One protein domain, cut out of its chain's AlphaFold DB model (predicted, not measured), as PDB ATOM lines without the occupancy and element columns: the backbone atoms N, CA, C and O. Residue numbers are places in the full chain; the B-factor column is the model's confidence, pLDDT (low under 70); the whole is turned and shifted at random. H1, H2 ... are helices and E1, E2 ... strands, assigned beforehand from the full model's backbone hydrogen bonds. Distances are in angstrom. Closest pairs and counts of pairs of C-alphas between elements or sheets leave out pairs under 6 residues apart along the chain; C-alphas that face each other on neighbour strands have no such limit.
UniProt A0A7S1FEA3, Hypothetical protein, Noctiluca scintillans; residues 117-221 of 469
ATOM      1  N   SER A 117     154.298 127.070 126.751       59.47
ATOM      2  CA  SER A 117     153.989 125.823 126.028       59.47
ATOM      3  C   SER A 117     152.645 125.243 126.466       59.47
ATOM      4  O   SER A 117     151.784 124.944 125.630       59.47
ATOM      5  N   ASP A 118     152.395 125.235 127.776       56.16
ATOM      6  CA  ASP A 118     151.073 124.985 128.354       56.16
ATOM      7  C   ASP A 118     150.084 126.100 127.971       56.16
ATOM      8  O   ASP A 118     148.896 125.858 127.723       56.16
ATOM      9  N   SER A 119     150.596 127.323 127.819       54.75
ATOM     10  CA  SER A 119     149.833 128.494 127.397       54.75
ATOM     11  C   SER A 119     149.561 128.541 125.888       54.75
ATOM     12  O   SER A 119     148.704 129.308 125.494       54.75
ATOM     13  N   CYS A 120     150.193 127.741 125.023       50.34
ATOM     14  CA  CYS A 120     150.093 127.844 123.560       50.34
ATOM     15  C   CYS A 120     148.793 127.214 123.062       50.34
ATOM     16  O   CYS A 120     148.103 127.765 122.202       50.34
ATOM     17  N   THR A 121     148.393 126.096 123.673       62.59
ATOM     18  CA  THR A 121     147.056 125.512 123.471       62.59
ATOM     19  C   THR A 121     145.975 126.489 123.937       62.59
ATOM     20  O   THR A 121     144.925 126.652 123.305       62.59
ATOM     21  N   PHE A 122     146.256 127.189 125.032       66.62
ATOM     22  CA  PHE A 122     145.394 128.225 125.564       66.62
ATOM     23  C   PHE A 122     145.377 129.481 124.674       66.62
ATOM     24  O   PHE A 122     144.297 129.974 124.374       66.62
ATOM     25  N   LEU A 123     146.518 129.936 124.155       62.41
ATOM     26  CA  LEU A 123     146.684 131.095 123.278       62.41
ATOM     27  C   LEU A 123     145.975 130.845 121.947       62.41
ATOM     28  O   LEU A 123     145.258 131.713 121.463       62.41
ATOM     29  N   GLY A 124     146.061 129.626 121.408       68.56
ATOM     30  CA  GLY A 124     145.269 129.202 120.253       68.56
ATOM     31  C   GLY A 124     143.760 129.219 120.531       68.56
ATOM     32  O   GLY A 124     142.974 129.631 119.678       68.56
ATOM     33  N   THR A 125     143.339 128.844 121.742       69.75
ATOM     34  CA  THR A 125     141.928 128.910 122.169       69.75
ATOM     35  C   THR A 125     141.464 130.356 122.397       69.75
ATOM     36  O   THR A 125     140.331 130.711 122.061       69.75
ATOM     37  N   LEU A 126     142.345 131.201 122.930       69.12
ATOM     38  CA  LEU A 126     142.136 132.614 123.227       69.12
ATOM     39  C   LEU A 126     142.040 133.428 121.933       69.12
ATOM     40  O   LEU A 126     141.032 134.092 121.706       69.12
ATOM     41  N   MET A 127     143.031 133.303 121.048       71.69
ATOM     42  CA  MET A 127     143.048 133.935 119.730       71.69
ATOM     43  C   MET A 127     141.940 133.394 118.829       71.69
ATOM     44  O   MET A 127     141.286 134.170 118.138       71.69
ATOM     45  N   GLY A 128     141.657 132.089 118.878       73.00
ATOM     46  CA  GLY A 128     140.506 131.504 118.189       73.00
ATOM     47  C   GLY A 128     139.175 132.087 118.677       73.00
ATOM     48  O   GLY A 128     138.282 132.336 117.870       73.00
ATOM     49  N   GLY A 129     139.060 132.368 119.978       74.88
ATOM     50  CA  GLY A 129     137.922 133.068 120.575       74.88
ATOM     51  C   GLY A 129     137.829 134.536 120.150       74.88
ATOM     52  O   GLY A 129     136.784 134.963 119.669       74.88
ATOM     53  N   ALA A 130     138.924 135.283 120.244       73.31
ATOM     54  CA  ALA A 130     138.990 136.695 119.864       73.31
ATOM     55  C   ALA A 130     138.677 136.919 118.376       73.31
ATOM     56  O   ALA A 130     137.892 137.793 118.014       73.31
ATOM     57  N   LEU A 131     139.229 136.080 117.497       79.00
ATOM     58  CA  LEU A 131     138.968 136.139 116.057       79.00
ATOM     59  C   LEU A 131     137.552 135.665 115.702       79.00
ATOM     60  O   LEU A 131     137.025 136.040 114.654       79.00
ATOM     61  N   SER A 132     136.909 134.877 116.570       84.75
ATOM     62  CA  SER A 132     135.505 134.502 116.387       84.75
ATOM     63  C   SER A 132     134.541 135.669 116.619       84.75
ATOM     64  O   SER A 132     133.454 135.654 116.042       84.75
ATOM     65  N   CYS A 133     134.956 136.720 117.344       87.56
ATOM     66  CA  CYS A 133     134.147 137.923 117.552       87.56
ATOM     67  C   CYS A 133     133.747 138.583 116.225       87.56
ATOM     68  O   CYS A 133     132.592 138.964 116.047       87.56
ATOM     69  N   LEU A 134     134.648 138.588 115.236       86.75
ATOM     70  CA  LEU A 134     134.402 139.146 113.899       86.75
ATOM     71  C   LEU A 134     133.272 138.435 113.130       86.75
ATOM     72  O   LEU A 134     132.793 138.945 112.117       86.75
ATOM     73  N   GLN A 135     132.844 137.248 113.577       88.56
ATOM     74  CA  GLN A 135     131.735 136.513 112.965       88.56
ATOM     75  C   GLN A 135     130.364 137.011 113.444       88.56
ATOM     76  O   GLN A 135     129.356 136.729 112.789       88.56
ATOM     77  N   PHE A 136     130.298 137.749 114.557       90.88
ATOM     78  CA  PHE A 136     129.051 138.307 115.063       90.88
ATOM     79  C   PHE A 136     128.708 139.608 114.334       90.88
ATOM     80  O   PHE A 136     129.392 140.619 114.457       90.88
ATOM     81  N   THR A 137     127.600 139.594 113.592       90.31
ATOM     82  CA  THR A 137     127.096 140.763 112.850       90.31
ATOM     83  C   THR A 137     126.030 141.558 113.608       90.31
ATOM     84  O   THR A 137     125.510 142.538 113.083       90.31
ATOM     85  N   GLU A 138     125.654 141.122 114.814       93.75
ATOM     86  CA  GLU A 138     124.618 141.741 115.648       93.75
ATOM     87  C   GLU A 138     125.168 142.013 117.055       93.75
ATOM     88  O   GLU A 138     125.835 141.147 117.630       93.75
ATOM     89  N   SER A 139     124.862 143.183 117.636       92.12
ATOM     90  CA  SER A 139     125.425 143.582 118.937       92.12
ATOM     91  C   SER A 139     125.030 142.643 120.071       92.12
ATOM     92  O   SER A 139     125.859 142.349 120.922       92.12
ATOM     93  N   ASP A 140     123.797 142.133 120.068       93.31
ATOM     94  CA  ASP A 140     123.305 141.235 121.120       93.31
ATOM     95  C   ASP A 140     124.032 139.880 121.098       93.31
ATOM     96  O   ASP A 140     124.268 139.286 122.147       93.31
ATOM     97  N   ALA A 141     124.418 139.399 119.910       89.94
ATOM     98  CA  ALA A 141     125.200 138.173 119.757       89.94
ATOM     99  C   ALA A 141     126.671 138.388 120.144       89.94
ATOM    100  O   ALA A 141     127.260 137.522 120.780       89.94
ATOM    101  N   CYS A 142     127.226 139.558 119.814       91.38
ATOM    102  CA  CYS A 142     128.570 139.957 120.224       91.38
ATOM    103  C   CYS A 142     128.693 140.066 121.750       91.38
ATOM    104  O   CYS A 142     129.550 139.434 122.350       91.38
ATOM    105  N   GLN A 143     127.776 140.797 122.391       90.25
ATOM    106  CA  GLN A 143     127.776 141.018 123.842       90.25
ATOM    107  C   GLN A 143     127.442 139.760 124.658       90.25
ATOM    108  O   GLN A 143     127.601 139.759 125.878       90.25
ATOM    109  N   ALA A 144     126.957 138.692 124.017       91.12
ATOM    110  CA  ALA A 144     126.732 137.411 124.678       91.12
ATOM    111  C   ALA A 144     128.040 136.640 124.948       91.12
ATOM    112  O   ALA A 144     128.044 135.769 125.822       91.12
ATOM    113  N   ASP A 145     129.130 136.948 124.234       86.75
ATOM    114  CA  ASP A 145     130.470 136.427 124.513       86.75
ATOM    115  C   ASP A 145     131.277 137.490 125.268       86.75
ATOM    116  O   ASP A 145     131.544 138.571 124.752       86.75
ATOM    117  N   SER A 146     131.684 137.185 126.502       83.31
ATOM    118  CA  SER A 146     132.407 138.126 127.369       83.31
ATOM    119  C   SER A 146     133.808 138.493 126.868       83.31
ATOM    120  O   SER A 146     134.465 139.321 127.486       83.31
ATOM    121  N   ARG A 147     134.291 137.850 125.798       84.06
ATOM    122  CA  ARG A 147     135.581 138.147 125.155       84.06
ATOM    123  C   ARG A 147     135.444 139.120 123.986       84.06
ATOM    124  O   ARG A 147     136.446 139.425 123.344       84.06
ATOM    125  N   CYS A 148     134.227 139.555 123.673       89.56
ATOM    126  CA  CYS A 148     133.954 140.427 122.547       89.56
ATOM    127  C   CYS A 148     133.342 141.746 123.022       89.56
ATOM    128  O   CYS A 148     132.429 141.764 123.849       89.56
ATOM    129  N   THR A 149     133.795 142.848 122.433       91.31
ATOM    130  CA  THR A 149     133.217 144.175 122.630       91.31
ATOM    131  C   THR A 149     132.675 144.690 121.298       91.31
ATOM    132  O   THR A 149     133.304 144.580 120.247       91.31
ATOM    133  N   TRP A 150     131.459 145.238 121.329       91.94
ATOM    134  CA  TRP A 150     130.845 145.855 120.155       91.94
ATOM    135  C   TRP A 150     131.346 147.296 120.020       91.94
ATOM    136  O   TRP A 150     130.941 148.172 120.792       91.94
ATOM    137  N   SER A 151     132.218 147.544 119.043       87.50
ATOM    138  CA  SER A 151     132.540 148.893 118.583       87.50
ATOM    139  C   SER A 151     131.377 149.428 117.733       87.50
ATOM    140  O   SER A 151     130.465 148.687 117.371       87.50
ATOM    141  N   ALA A 152     131.338 150.732 117.447       84.56
ATOM    142  CA  ALA A 152     130.176 151.387 116.828       84.56
ATOM    143  C   ALA A 152     129.646 150.698 115.547       84.56
ATOM    144  O   ALA A 152     128.465 150.857 115.226       84.56
ATOM    145  N   GLU A 153     130.483 149.924 114.847       87.94
ATOM    146  CA  GLU A 153     130.138 149.255 113.589       87.94
ATOM    147  C   GLU A 153     130.536 147.765 113.515       87.94
ATOM    148  O   GLU A 153     130.083 147.079 112.595       87.94
ATOM    149  N   SER A 154     131.316 147.232 114.464       89.81
ATOM    150  CA  SER A 154     131.812 145.847 114.420       89.81
ATOM    151  C   SER A 154     131.955 145.202 115.796       89.81
ATOM    152  O   SER A 154     132.192 145.859 116.803       89.81
ATOM    153  N   CYS A 155     131.828 143.875 115.833       90.75
ATOM    154  CA  CYS A 155     132.209 143.084 116.995       90.75
ATOM    155  C   CYS A 155     133.708 142.784 116.934       90.75
ATOM    156  O   CYS A 155     134.170 142.122 116.004       90.75
ATOM    157  N   GLU A 156     134.461 143.263 117.913       91.12
ATOM    158  CA  GLU A 156     135.906 143.077 118.010       91.12
ATOM    159  C   GLU A 156     136.235 142.266 119.263       91.12
ATOM    160  O   GLU A 156     135.449 142.212 120.211       91.12
ATOM    161  N   GLY A 157     137.386 141.594 119.259       85.75
ATOM    162  CA  GLY A 157     137.902 140.991 120.482       85.75
ATOM    163  C   GLY A 157     138.177 142.087 121.505       85.75
ATOM    164  O   GLY A 157     138.832 143.078 121.185       85.75
ATOM    165  N   ASP A 158     137.673 141.922 122.721       86.00
ATOM    166  CA  ASP A 158     137.994 142.819 123.820       86.00
ATOM    167  C   ASP A 158     139.427 142.528 124.269       86.00
ATOM    168  O   ASP A 158     139.690 141.528 124.939       86.00
ATOM    169  N   SER A 159     140.369 143.371 123.841       76.25
ATOM    170  CA  SER A 159     141.788 143.189 124.137       76.25
ATOM    171  C   SER A 159     142.046 143.108 125.638       76.25
ATOM    172  O   SER A 159     142.841 142.271 126.052       76.25
ATOM    173  N   SER A 160     141.328 143.885 126.455       78.94
ATOM    174  CA  SER A 160     141.469 143.837 127.913       78.94
ATOM    175  C   SER A 160     141.032 142.485 128.475       78.94
ATOM    176  O   SER A 160     141.814 141.829 129.154       78.94
ATOM    177  N   ALA A 161     139.864 141.978 128.067       78.81
ATOM    178  CA  ALA A 161     139.397 140.659 128.496       78.81
ATOM    179  C   ALA A 161     140.296 139.516 127.987       78.81
ATOM    180  O   ALA A 161     140.444 138.487 128.646       78.81
ATOM    181  N   ILE A 162     140.897 139.672 126.805       77.12
ATOM    182  CA  ILE A 162     141.855 138.714 126.238       77.12
ATOM    183  C   ILE A 162     143.131 138.682 127.081       77.12
ATOM    184  O   ILE A 162     143.584 137.594 127.441       77.12
ATOM    185  N   PHE A 163     143.684 139.848 127.419       78.94
ATOM    186  CA  PHE A 163     144.869 139.959 128.263       78.94
ATOM    187  C   PHE A 163     144.597 139.473 129.690       78.94
ATOM    188  O   PHE A 163     145.379 138.674 130.195       78.94
ATOM    189  N   ASP A 164     143.457 139.807 130.294       79.69
ATOM    190  CA  ASP A 164     143.065 139.304 131.620       79.69
ATOM    191  C   ASP A 164     143.017 137.776 131.657       79.69
ATOM    192  O   ASP A 164     143.517 137.135 132.583       79.69
ATOM    193  N   VAL A 165     142.422 137.166 130.629       79.44
ATOM    194  CA  VAL A 165     142.293 135.711 130.537       79.44
ATOM    195  C   VAL A 165     143.659 135.079 130.246       79.44
ATOM    196  O   VAL A 165     143.961 134.037 130.829       79.44
ATOM    197  N   LEU A 166     144.515 135.714 129.437       79.19
ATOM    198  CA  LEU A 166     145.909 135.304 129.234       79.19
ATOM    199  C   LEU A 166     146.699 135.305 130.537       79.19
ATOM    200  O   LEU A 166     147.236 134.268 130.927       79.19
ATOM    201  N   PHE A 167     146.713 136.429 131.242       80.94
ATOM    202  CA  PHE A 167     147.463 136.574 132.477       80.94
ATOM    203  C   PHE A 167     146.920 135.659 133.569       80.94
ATOM    204  O   PHE A 167     147.707 134.998 134.234       80.94
ATOM    205  N   ALA A 168     145.600 135.503 133.702       81.56
ATOM    206  CA  ALA A 168     145.009 134.588 134.678       81.56
ATOM    207  C   ALA A 168     145.404 133.114 134.467       81.56
ATOM    208  O   ALA A 168     145.413 132.351 135.433       81.56
ATOM    209  N   ASN A 169     145.724 132.710 133.231       79.38
ATOM    210  CA  ASN A 169     146.105 131.332 132.902       79.38
ATOM    211  C   ASN A 169     147.618 131.106 132.815       79.38
ATOM    212  O   ASN A 169     148.038 129.951 132.766       79.38
ATOM    213  N   MET A 170     148.441 132.159 132.847       79.44
ATOM    214  CA  MET A 170     149.887 131.999 132.990       79.44
ATOM    215  C   MET A 170     150.211 131.348 134.340       79.44
ATOM    216  O   MET A 170     149.645 131.717 135.375       79.44
ATOM    217  N   SER A 171     151.116 130.369 134.339       80.19
ATOM    218  CA  SER A 171     151.522 129.682 135.566       80.19
ATOM    219  C   SER A 171     152.228 130.638 136.528       80.19
ATOM    220  O   SER A 171     153.093 131.409 136.115       80.19
ATOM    221  N   ASP A 172     151.929 130.525 137.823       79.25
ATOM    222  CA  ASP A 172     152.694 131.209 138.874       79.25
ATOM    223  C   ASP A 172     154.115 130.649 139.004       79.25
ATOM    224  O   ASP A 172     154.946 131.262 139.651       79.25
ATOM    225  N   SER A 173     154.431 129.496 138.406       75.44
ATOM    226  CA  SER A 173     155.809 128.982 138.360       75.44
ATOM    227  C   SER A 173     156.668 129.657 137.289       75.44
ATOM    228  O   SER A 173     157.871 129.438 137.254       75.44
ATOM    229  N   CYS A 174     156.059 130.444 136.400       81.69
ATOM    230  CA  CYS A 174     156.753 131.130 135.327       81.69
ATOM    231  C   CYS A 174     157.145 132.549 135.749       81.69
ATOM    232  O   CYS A 174     156.273 133.343 136.099       81.69
ATOM    233  N   VAL A 175     158.425 132.901 135.618       80.81
ATOM    234  CA  VAL A 175     158.946 134.256 135.885       80.81
ATOM    235  C   VAL A 175     158.207 135.319 135.075       80.81
ATOM    236  O   VAL A 175     157.685 136.275 135.643       80.81
ATOM    237  N   THR A 176     158.070 135.117 133.764       79.00
ATOM    238  CA  THR A 176     157.332 136.031 132.881       79.00
ATOM    239  C   THR A 176     155.867 136.154 133.295       79.00
ATOM    240  O   THR A 176     155.315 137.251 133.301       79.00
ATOM    241  N   GLY A 177     155.244 135.044 133.702       82.69
ATOM    242  CA  GLY A 177     153.867 135.030 134.194       82.69
ATOM    243  C   GLY A 177     153.697 135.835 135.482       82.69
ATOM    244  O   GLY A 177     152.764 136.631 135.587       82.69
ATOM    245  N   GLN A 178     154.616 135.679 136.439       85.00
ATOM    246  CA  GLN A 178     154.623 136.464 137.674       85.00
ATOM    247  C   GLN A 178     154.845 137.959 137.396       85.00
ATOM    248  O   GLN A 178     154.088 138.785 137.908       85.00
ATOM    249  N   LEU A 179     155.825 138.307 136.550       86.38
ATOM    250  CA  LEU A 179     156.120 139.696 136.175       86.38
ATOM    251  C   LEU A 179     154.923 140.362 135.496       86.38
ATOM    252  O   LEU A 179     154.546 141.470 135.872       86.38
ATOM    253  N   MET A 180     154.287 139.686 134.537       83.75
ATOM    254  CA  MET A 180     153.139 140.247 133.823       83.75
ATOM    255  C   MET A 180     151.906 140.394 134.722       83.75
ATOM    256  O   MET A 180     151.264 141.443 134.691       83.75
ATOM    257  N   LYS A 181     151.597 139.403 135.573       87.19
ATOM    258  CA  LYS A 181     150.495 139.509 136.549       87.19
ATOM    259  C   LYS A 181     150.706 140.664 137.521       87.19
ATOM    260  O   LYS A 181     149.769 141.413 137.789       87.19
ATOM    261  N   GLN A 182     151.923 140.808 138.042       90.69
ATOM    262  CA  GLN A 182     152.229 141.882 138.975       90.69
ATOM    263  C   GLN A 182     152.228 143.244 138.269       90.69
ATOM    264  O   GLN A 182     151.672 144.191 138.812       90.69
ATOM    265  N   SER A 183     152.757 143.338 137.045       88.25
ATOM    266  CA  SER A 183     152.743 144.573 136.247       88.25
ATOM    267  C   SER A 183     151.315 145.045 135.972       88.25
ATOM    268  O   SER A 183     150.998 146.216 136.182       88.25
ATOM    269  N   LEU A 184     150.413 144.118 135.624       87.94
ATOM    270  CA  LEU A 184     148.993 144.425 135.463       87.94
ATOM    271  C   LEU A 184     148.382 144.935 136.774       87.94
ATOM    272  O   LEU A 184     147.764 145.998 136.781       87.94
ATOM    273  N   ALA A 185     148.612 144.227 137.885       89.19
ATOM    274  CA  ALA A 185     148.112 144.629 139.199       89.19
ATOM    275  C   ALA A 185     148.623 146.018 139.625       89.19
ATOM    276  O   ALA A 185     147.870 146.787 140.224       89.19
ATOM    277  N   CYS A 186     149.868 146.364 139.281       92.62
ATOM    278  CA  CYS A 186     150.403 147.708 139.475       92.62
ATOM    279  C   CYS A 186     149.672 148.721 138.587       92.62
ATOM    280  O   CYS A 186     149.182 149.724 139.092       92.62
ATOM    281  N   SER A 187     149.498 148.433 137.294       90.38
ATOM    282  CA  SER A 187     148.868 149.360 136.342       90.38
ATOM    283  C   SER A 187     147.402 149.696 136.666       90.38
ATOM    284  O   SER A 187     146.925 150.784 136.338       90.38
ATOM    285  N   GLU A 188     146.684 148.803 137.357       89.94
ATOM    286  CA  GLU A 188     145.311 149.043 137.822       89.94
ATOM    287  C   GLU A 188     145.232 150.054 138.984       89.94
ATOM    288  O   GLU A 188     144.167 150.631 139.256       89.94
ATOM    289  N   ALA A 189     146.342 150.306 139.686       92.75
ATOM    290  CA  ALA A 189     146.384 151.258 140.782       92.75
ATOM    291  C   ALA A 189     146.370 152.701 140.253       92.75
ATOM    292  O   ALA A 189     147.373 153.265 139.835       92.75
ATOM    293  N   SER A 190     145.209 153.346 140.358       91.88
ATOM    294  CA  SER A 190     145.001 154.741 139.931       91.88
ATOM    295  C   SER A 190     145.394 155.797 140.972       91.88
ATOM    296  O   SER A 190     145.189 156.992 140.760       91.88
ATOM    297  N   THR A 191     145.914 155.382 142.130       94.69
ATOM    298  CA  THR A 191     146.325 156.296 143.204       94.69
ATOM    299  C   THR A 191     147.586 155.784 143.879       94.69
ATOM    300  O   THR A 191     147.721 154.577 144.067       94.69
ATOM    301  N   GLU A 192     148.433 156.697 144.353       93.12
ATOM    302  CA  GLU A 192     149.646 156.375 145.119       93.12
ATOM    303  C   GLU A 192     149.354 155.438 146.303       93.12
ATOM    304  O   GLU A 192     150.064 154.470 146.527       93.12
ATOM    305  N   ALA A 193     148.243 155.646 147.018       92.31
ATOM    306  CA  ALA A 193     147.865 154.788 148.145       92.31
ATOM    307  C   ALA A 193     147.449 153.360 147.735       92.31
ATOM    308  O   ALA A 193     147.502 152.452 148.565       92.31
ATOM    309  N   ALA A 194     146.983 153.173 146.498       92.00
ATOM    310  CA  ALA A 194     146.678 151.858 145.935       92.00
ATOM    311  C   ALA A 194     147.921 151.197 145.315       92.00
ATOM    312  O   ALA A 194     147.949 149.975 145.196       92.00
ATOM    313  N   CYS A 195     148.935 151.993 144.960       94.31
ATOM    314  CA  CYS A 195     150.223 151.531 144.467       94.31
ATOM    315  C   CYS A 195     151.081 151.042 145.640       94.31
ATOM    316  O   CYS A 195     151.776 151.815 146.298       94.31
ATOM    317  N   ALA A 196     150.955 149.761 145.973       90.38
ATOM    318  CA  ALA A 196     151.564 149.179 147.161       90.38
ATOM    319  C   ALA A 196     152.185 147.809 146.870       90.38
ATOM    320  O   ALA A 196     151.878 147.167 145.870       90.38
ATOM    321  N   GLY A 197     153.014 147.336 147.804       92.19
ATOM    322  CA  GLY A 197     153.698 146.052 147.686       92.19
ATOM    323  C   GLY A 197     154.882 146.158 146.734       92.19
ATOM    324  O   GLY A 197     155.785 146.949 146.976       92.19
ATOM    325  N   ASP A 198     154.844 145.368 145.669       93.06
ATOM    326  CA  ASP A 198     155.912 145.240 144.676       93.06
ATOM    327  C   ASP A 198     155.819 146.277 143.536       93.06
ATOM    328  O   ASP A 198     156.463 146.146 142.495       93.06
ATOM    329  N   CYS A 199     154.996 147.309 143.724       94.44
ATOM    330  CA  CYS A 199     154.767 148.381 142.763       94.44
ATOM    331  C   CYS A 199     155.382 149.703 143.239       94.44
ATOM    332  O   CYS A 199     155.400 149.986 144.440       94.44
ATOM    333  N   SER A 200     155.821 150.536 142.295       93.56
ATOM    334  CA  SER A 200     156.347 151.880 142.534       93.56
ATOM    335  C   SER A 200     155.462 152.934 141.871       93.56
ATOM    336  O   SER A 200     155.062 152.792 140.715       93.56
ATOM    337  N   TRP A 201     155.141 154.001 142.608       95.12
ATOM    338  CA  TRP A 201     154.408 155.140 142.060       95.12
ATOM    339  C   TRP A 201     155.382 156.082 141.364       95.12
ATOM    340  O   TRP A 201     156.265 156.646 142.010       95.12
ATOM    341  N   GLN A 202     155.187 156.285 140.067       91.38
ATOM    342  CA  GLN A 202     155.991 157.196 139.271       91.38
ATOM    343  C   GLN A 202     155.213 158.447 138.899       91.38
ATOM    344  O   GLN A 202     153.992 158.451 138.714       91.38
ATOM    345  N   THR A 203     155.971 159.521 138.732       90.94
ATOM    346  CA  THR A 203     155.497 160.747 138.106       90.94
ATOM    347  C   THR A 203     156.393 161.038 136.917       90.94
ATOM    348  O   THR A 203     157.565 161.370 137.109       90.94
ATOM    349  N   SER A 204     155.859 160.922 135.706       87.31
ATOM    350  CA  SER A 204     156.548 161.379 134.504       87.31
ATOM    351  C   SER A 204     155.968 162.716 134.054       87.31
ATOM    352  O   SER A 204     154.805 163.043 134.291       87.31
ATOM    353  N   TRP A 205     156.819 163.525 133.436       86.00
ATOM    354  CA  TRP A 205     156.419 164.793 132.846       86.00
ATOM    355  C   TRP A 205     156.561 164.655 131.340       86.00
ATOM    356  O   TRP A 205     157.651 164.371 130.844       86.00
ATOM    357  N   SER A 206     155.461 164.833 130.623       83.81
ATOM    358  CA  SER A 206     155.414 164.772 129.171       83.81
ATOM    359  C   SER A 206     154.995 166.130 128.608       83.81
ATOM    360  O   SER A 206     154.233 166.885 129.216       83.81
ATOM    361  N   CYS A 207     155.534 166.490 127.444       80.69
ATOM    362  CA  CYS A 207     155.101 167.687 126.734       80.69
ATOM    363  C   CYS A 207     153.875 167.355 125.883       80.69
ATOM    364  O   CYS A 207     153.975 166.655 124.875       80.69
ATOM    365  N   GLY A 208     152.713 167.865 126.287       81.06
ATOM    366  CA  GLY A 208     151.528 167.902 125.442       81.06
ATOM    367  C   GLY A 208     151.639 168.991 124.372       81.06
ATOM    368  O   GLY A 208     152.551 169.814 124.381       81.06
ATOM    369  N   ALA A 209     150.672 169.025 123.452       76.56
ATOM    370  CA  ALA A 209     150.666 169.981 122.341       76.56
ATOM    371  C   ALA A 209     150.677 171.460 122.781       76.56
ATOM    372  O   ALA A 209     151.123 172.314 122.019       76.56
ATOM    373  N   GLU A 210     150.176 171.766 123.983       79.50
ATOM    374  CA  GLU A 210     150.103 173.141 124.498       79.50
ATOM    375  C   GLU A 210     150.547 173.288 125.968       79.50
ATOM    376  O   GLU A 210     150.775 174.414 126.394       79.50
ATOM    377  N   ASP A 211     150.729 172.195 126.723       86.06
ATOM    378  CA  ASP A 211     151.005 172.219 128.168       86.06
ATOM    379  C   ASP A 211     151.939 171.071 128.599       86.06
ATOM    380  O   ASP A 211     151.962 170.009 127.972       86.06
ATOM    381  N   VAL A 212     152.667 171.255 129.709       81.56
ATOM    382  CA  VAL A 212     153.358 170.156 130.405       81.56
ATOM    383  C   VAL A 212     152.301 169.311 131.121       81.56
ATOM    384  O   VAL A 212     151.587 169.808 131.998       81.56
ATOM    385  N   VAL A 213     152.199 168.037 130.763       87.31
ATOM    386  CA  VAL A 213     151.307 167.071 131.404       87.31
ATOM    387  C   VAL A 213     152.124 166.264 132.408       87.31
ATOM    388  O   VAL A 213     153.172 165.717 132.079       87.31
ATOM    389  N   MET A 214     151.665 166.231 133.658       88.06
ATOM    390  CA  MET A 214     152.204 165.319 134.664       88.06
ATOM    391  C   MET A 214     151.379 164.041 134.619       88.06
ATOM    392  O   MET A 214     150.232 164.029 135.079       88.06
ATOM    393  N   ASP A 215     151.967 162.981 134.089       89.50
ATOM    394  CA  ASP A 215     151.377 161.656 134.106       89.50
ATOM    395  C   ASP A 215     151.810 160.961 135.396       89.50
ATOM    396  O   ASP A 215     152.989 160.910 135.750       89.50
ATOM    397  N   GLN A 216     150.833 160.470 136.150       93.06
ATOM    398  CA  GLN A 216     151.089 159.687 137.350       93.06
ATOM    399  C   GLN A 216     150.570 158.280 137.120       93.06
ATOM    400  O   GLN A 216     149.414 158.101 136.730       93.06
ATOM    401  N   PHE A 217     151.421 157.295 137.353       93.19
ATOM    402  CA  PHE A 217     151.088 155.899 137.130       93.19
ATOM    403  C   PHE A 217     151.825 155.020 138.132       93.19
ATOM    404  O   PHE A 217     152.825 155.411 138.732       93.19
ATOM    405  N   CYS A 218     151.282 153.832 138.340       94.69
ATOM    406  CA  CYS A 218     151.881 152.814 139.175       94.69
ATOM    407  C   CYS A 218     152.479 151.746 138.263       94.69
ATOM    408  O   CYS A 218     151.778 151.184 137.421       94.69
ATOM    409  N   GLU A 219     153.767 151.478 138.418       93.56
ATOM    410  CA  GLU A 219     154.483 150.468 137.646       93.56
ATOM    411  C   GLU A 219     155.102 149.422 138.566       93.56
ATOM    412  O   GLU A 219     155.067 149.535 139.794       93.56
ATOM    413  N   LEU A 220     155.650 148.374 137.964       92.44
ATOM    414  CA  LEU A 220     156.401 147.366 138.689       92.44
ATOM    415  C   LEU A 220     157.661 148.001 139.294       92.44
ATOM    416  O   LEU A 220     158.383 148.703 138.598       92.44
ATOM    417  N   GLY A 221     157.939 147.760 140.574       90.69
ATOM    418  CA  GLY A 221     159.166 148.267 141.184       90.69
ATOM    419  C   GLY A 221     160.400 147.524 140.667       90.69
ATOM    420  O   GLY A 221     160.407 146.293 140.624       90.69
TER     421      GLY A 221
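AT A GLANCE: This is residues 117 to 221 of the 469 residues of the protein "Hypothetical protein" of Noctiluca scintillans (UniProt A0A7S1FEA3). A long two-stranded hairpin, E3 and E4, makes one end of a flat, loose zigzag; H4 packs by its later part on the hairpin's base, and H3 joins H4 to H1 at the other end. H1 also packs on the small hairpin E1 and E2, with short H2 beside it, and residues 207 to 212 stick out at the long hairpin's tip. The 105 printed residues hold four named helices and four named strands, in the order H1 H2 E1 E2 H3 H4 E3 E4; both two-stranded sheets are antiparallel and the class is mixed. The radius of gyration of the C-alphas is 17.6 A, and the spans are 43 by 43 by 21 A.

IN THESE COORDINATES: E3, residues 199 to 207, is 25.1 A long, and E4, residues 212 to 220, 24.4 A, ending at C-alpha 220 (156.401, 147.366, 138.689). H4 is residues 175 to 187, 18.2 A, and H3 residues 159 to 169, 15.4 A. E1 is residues 148 to 150, E2 155 to 157 and H2 139 to 142. H1, residues 117 to 135, is 27.9 A long from C-alpha 117 (153.989, 125.823, 126.028).

HOW THE PARTS SIT: In the hairpin E3 and E4, N 202 and O 217 are 2.9 A apart. The closest C-alphas of H4 and E4, Ser 183 and Leu 220, are 5.2 A apart. H4 touches H3 with residues 177 to 181 alone, closest at C-alphas 181 and 167, 5.9 A, at a steep tilt of 46 degrees, opposite ways. H3 touches H1, C-alphas 162 and 126 being closest at 6.8 A, at a shallow tilt of 25 degrees, opposite ways. The closest C-alphas of H1 and E2, Ala 130 and Gly 157, are 4.5 A apart. In the hairpin E1 and E2, N 149 and O 156 are 2.8 A apart. H1 and H2 are close but not clearly touching, at 6.5 A between C-alphas 133 and 142. Every O i to N i+4 pair is within hydrogen-bond range in H3 and H4, and 11 of 15 in H1; H2 is too short for one.

THE WHOLE: The farthest C-alphas, Asp 118 and Glu 210, are 48.3 A apart. The printed part has no cut, and the link from H4 to E3 is long. Residues 117 to 126 are under 70 in pLDDT.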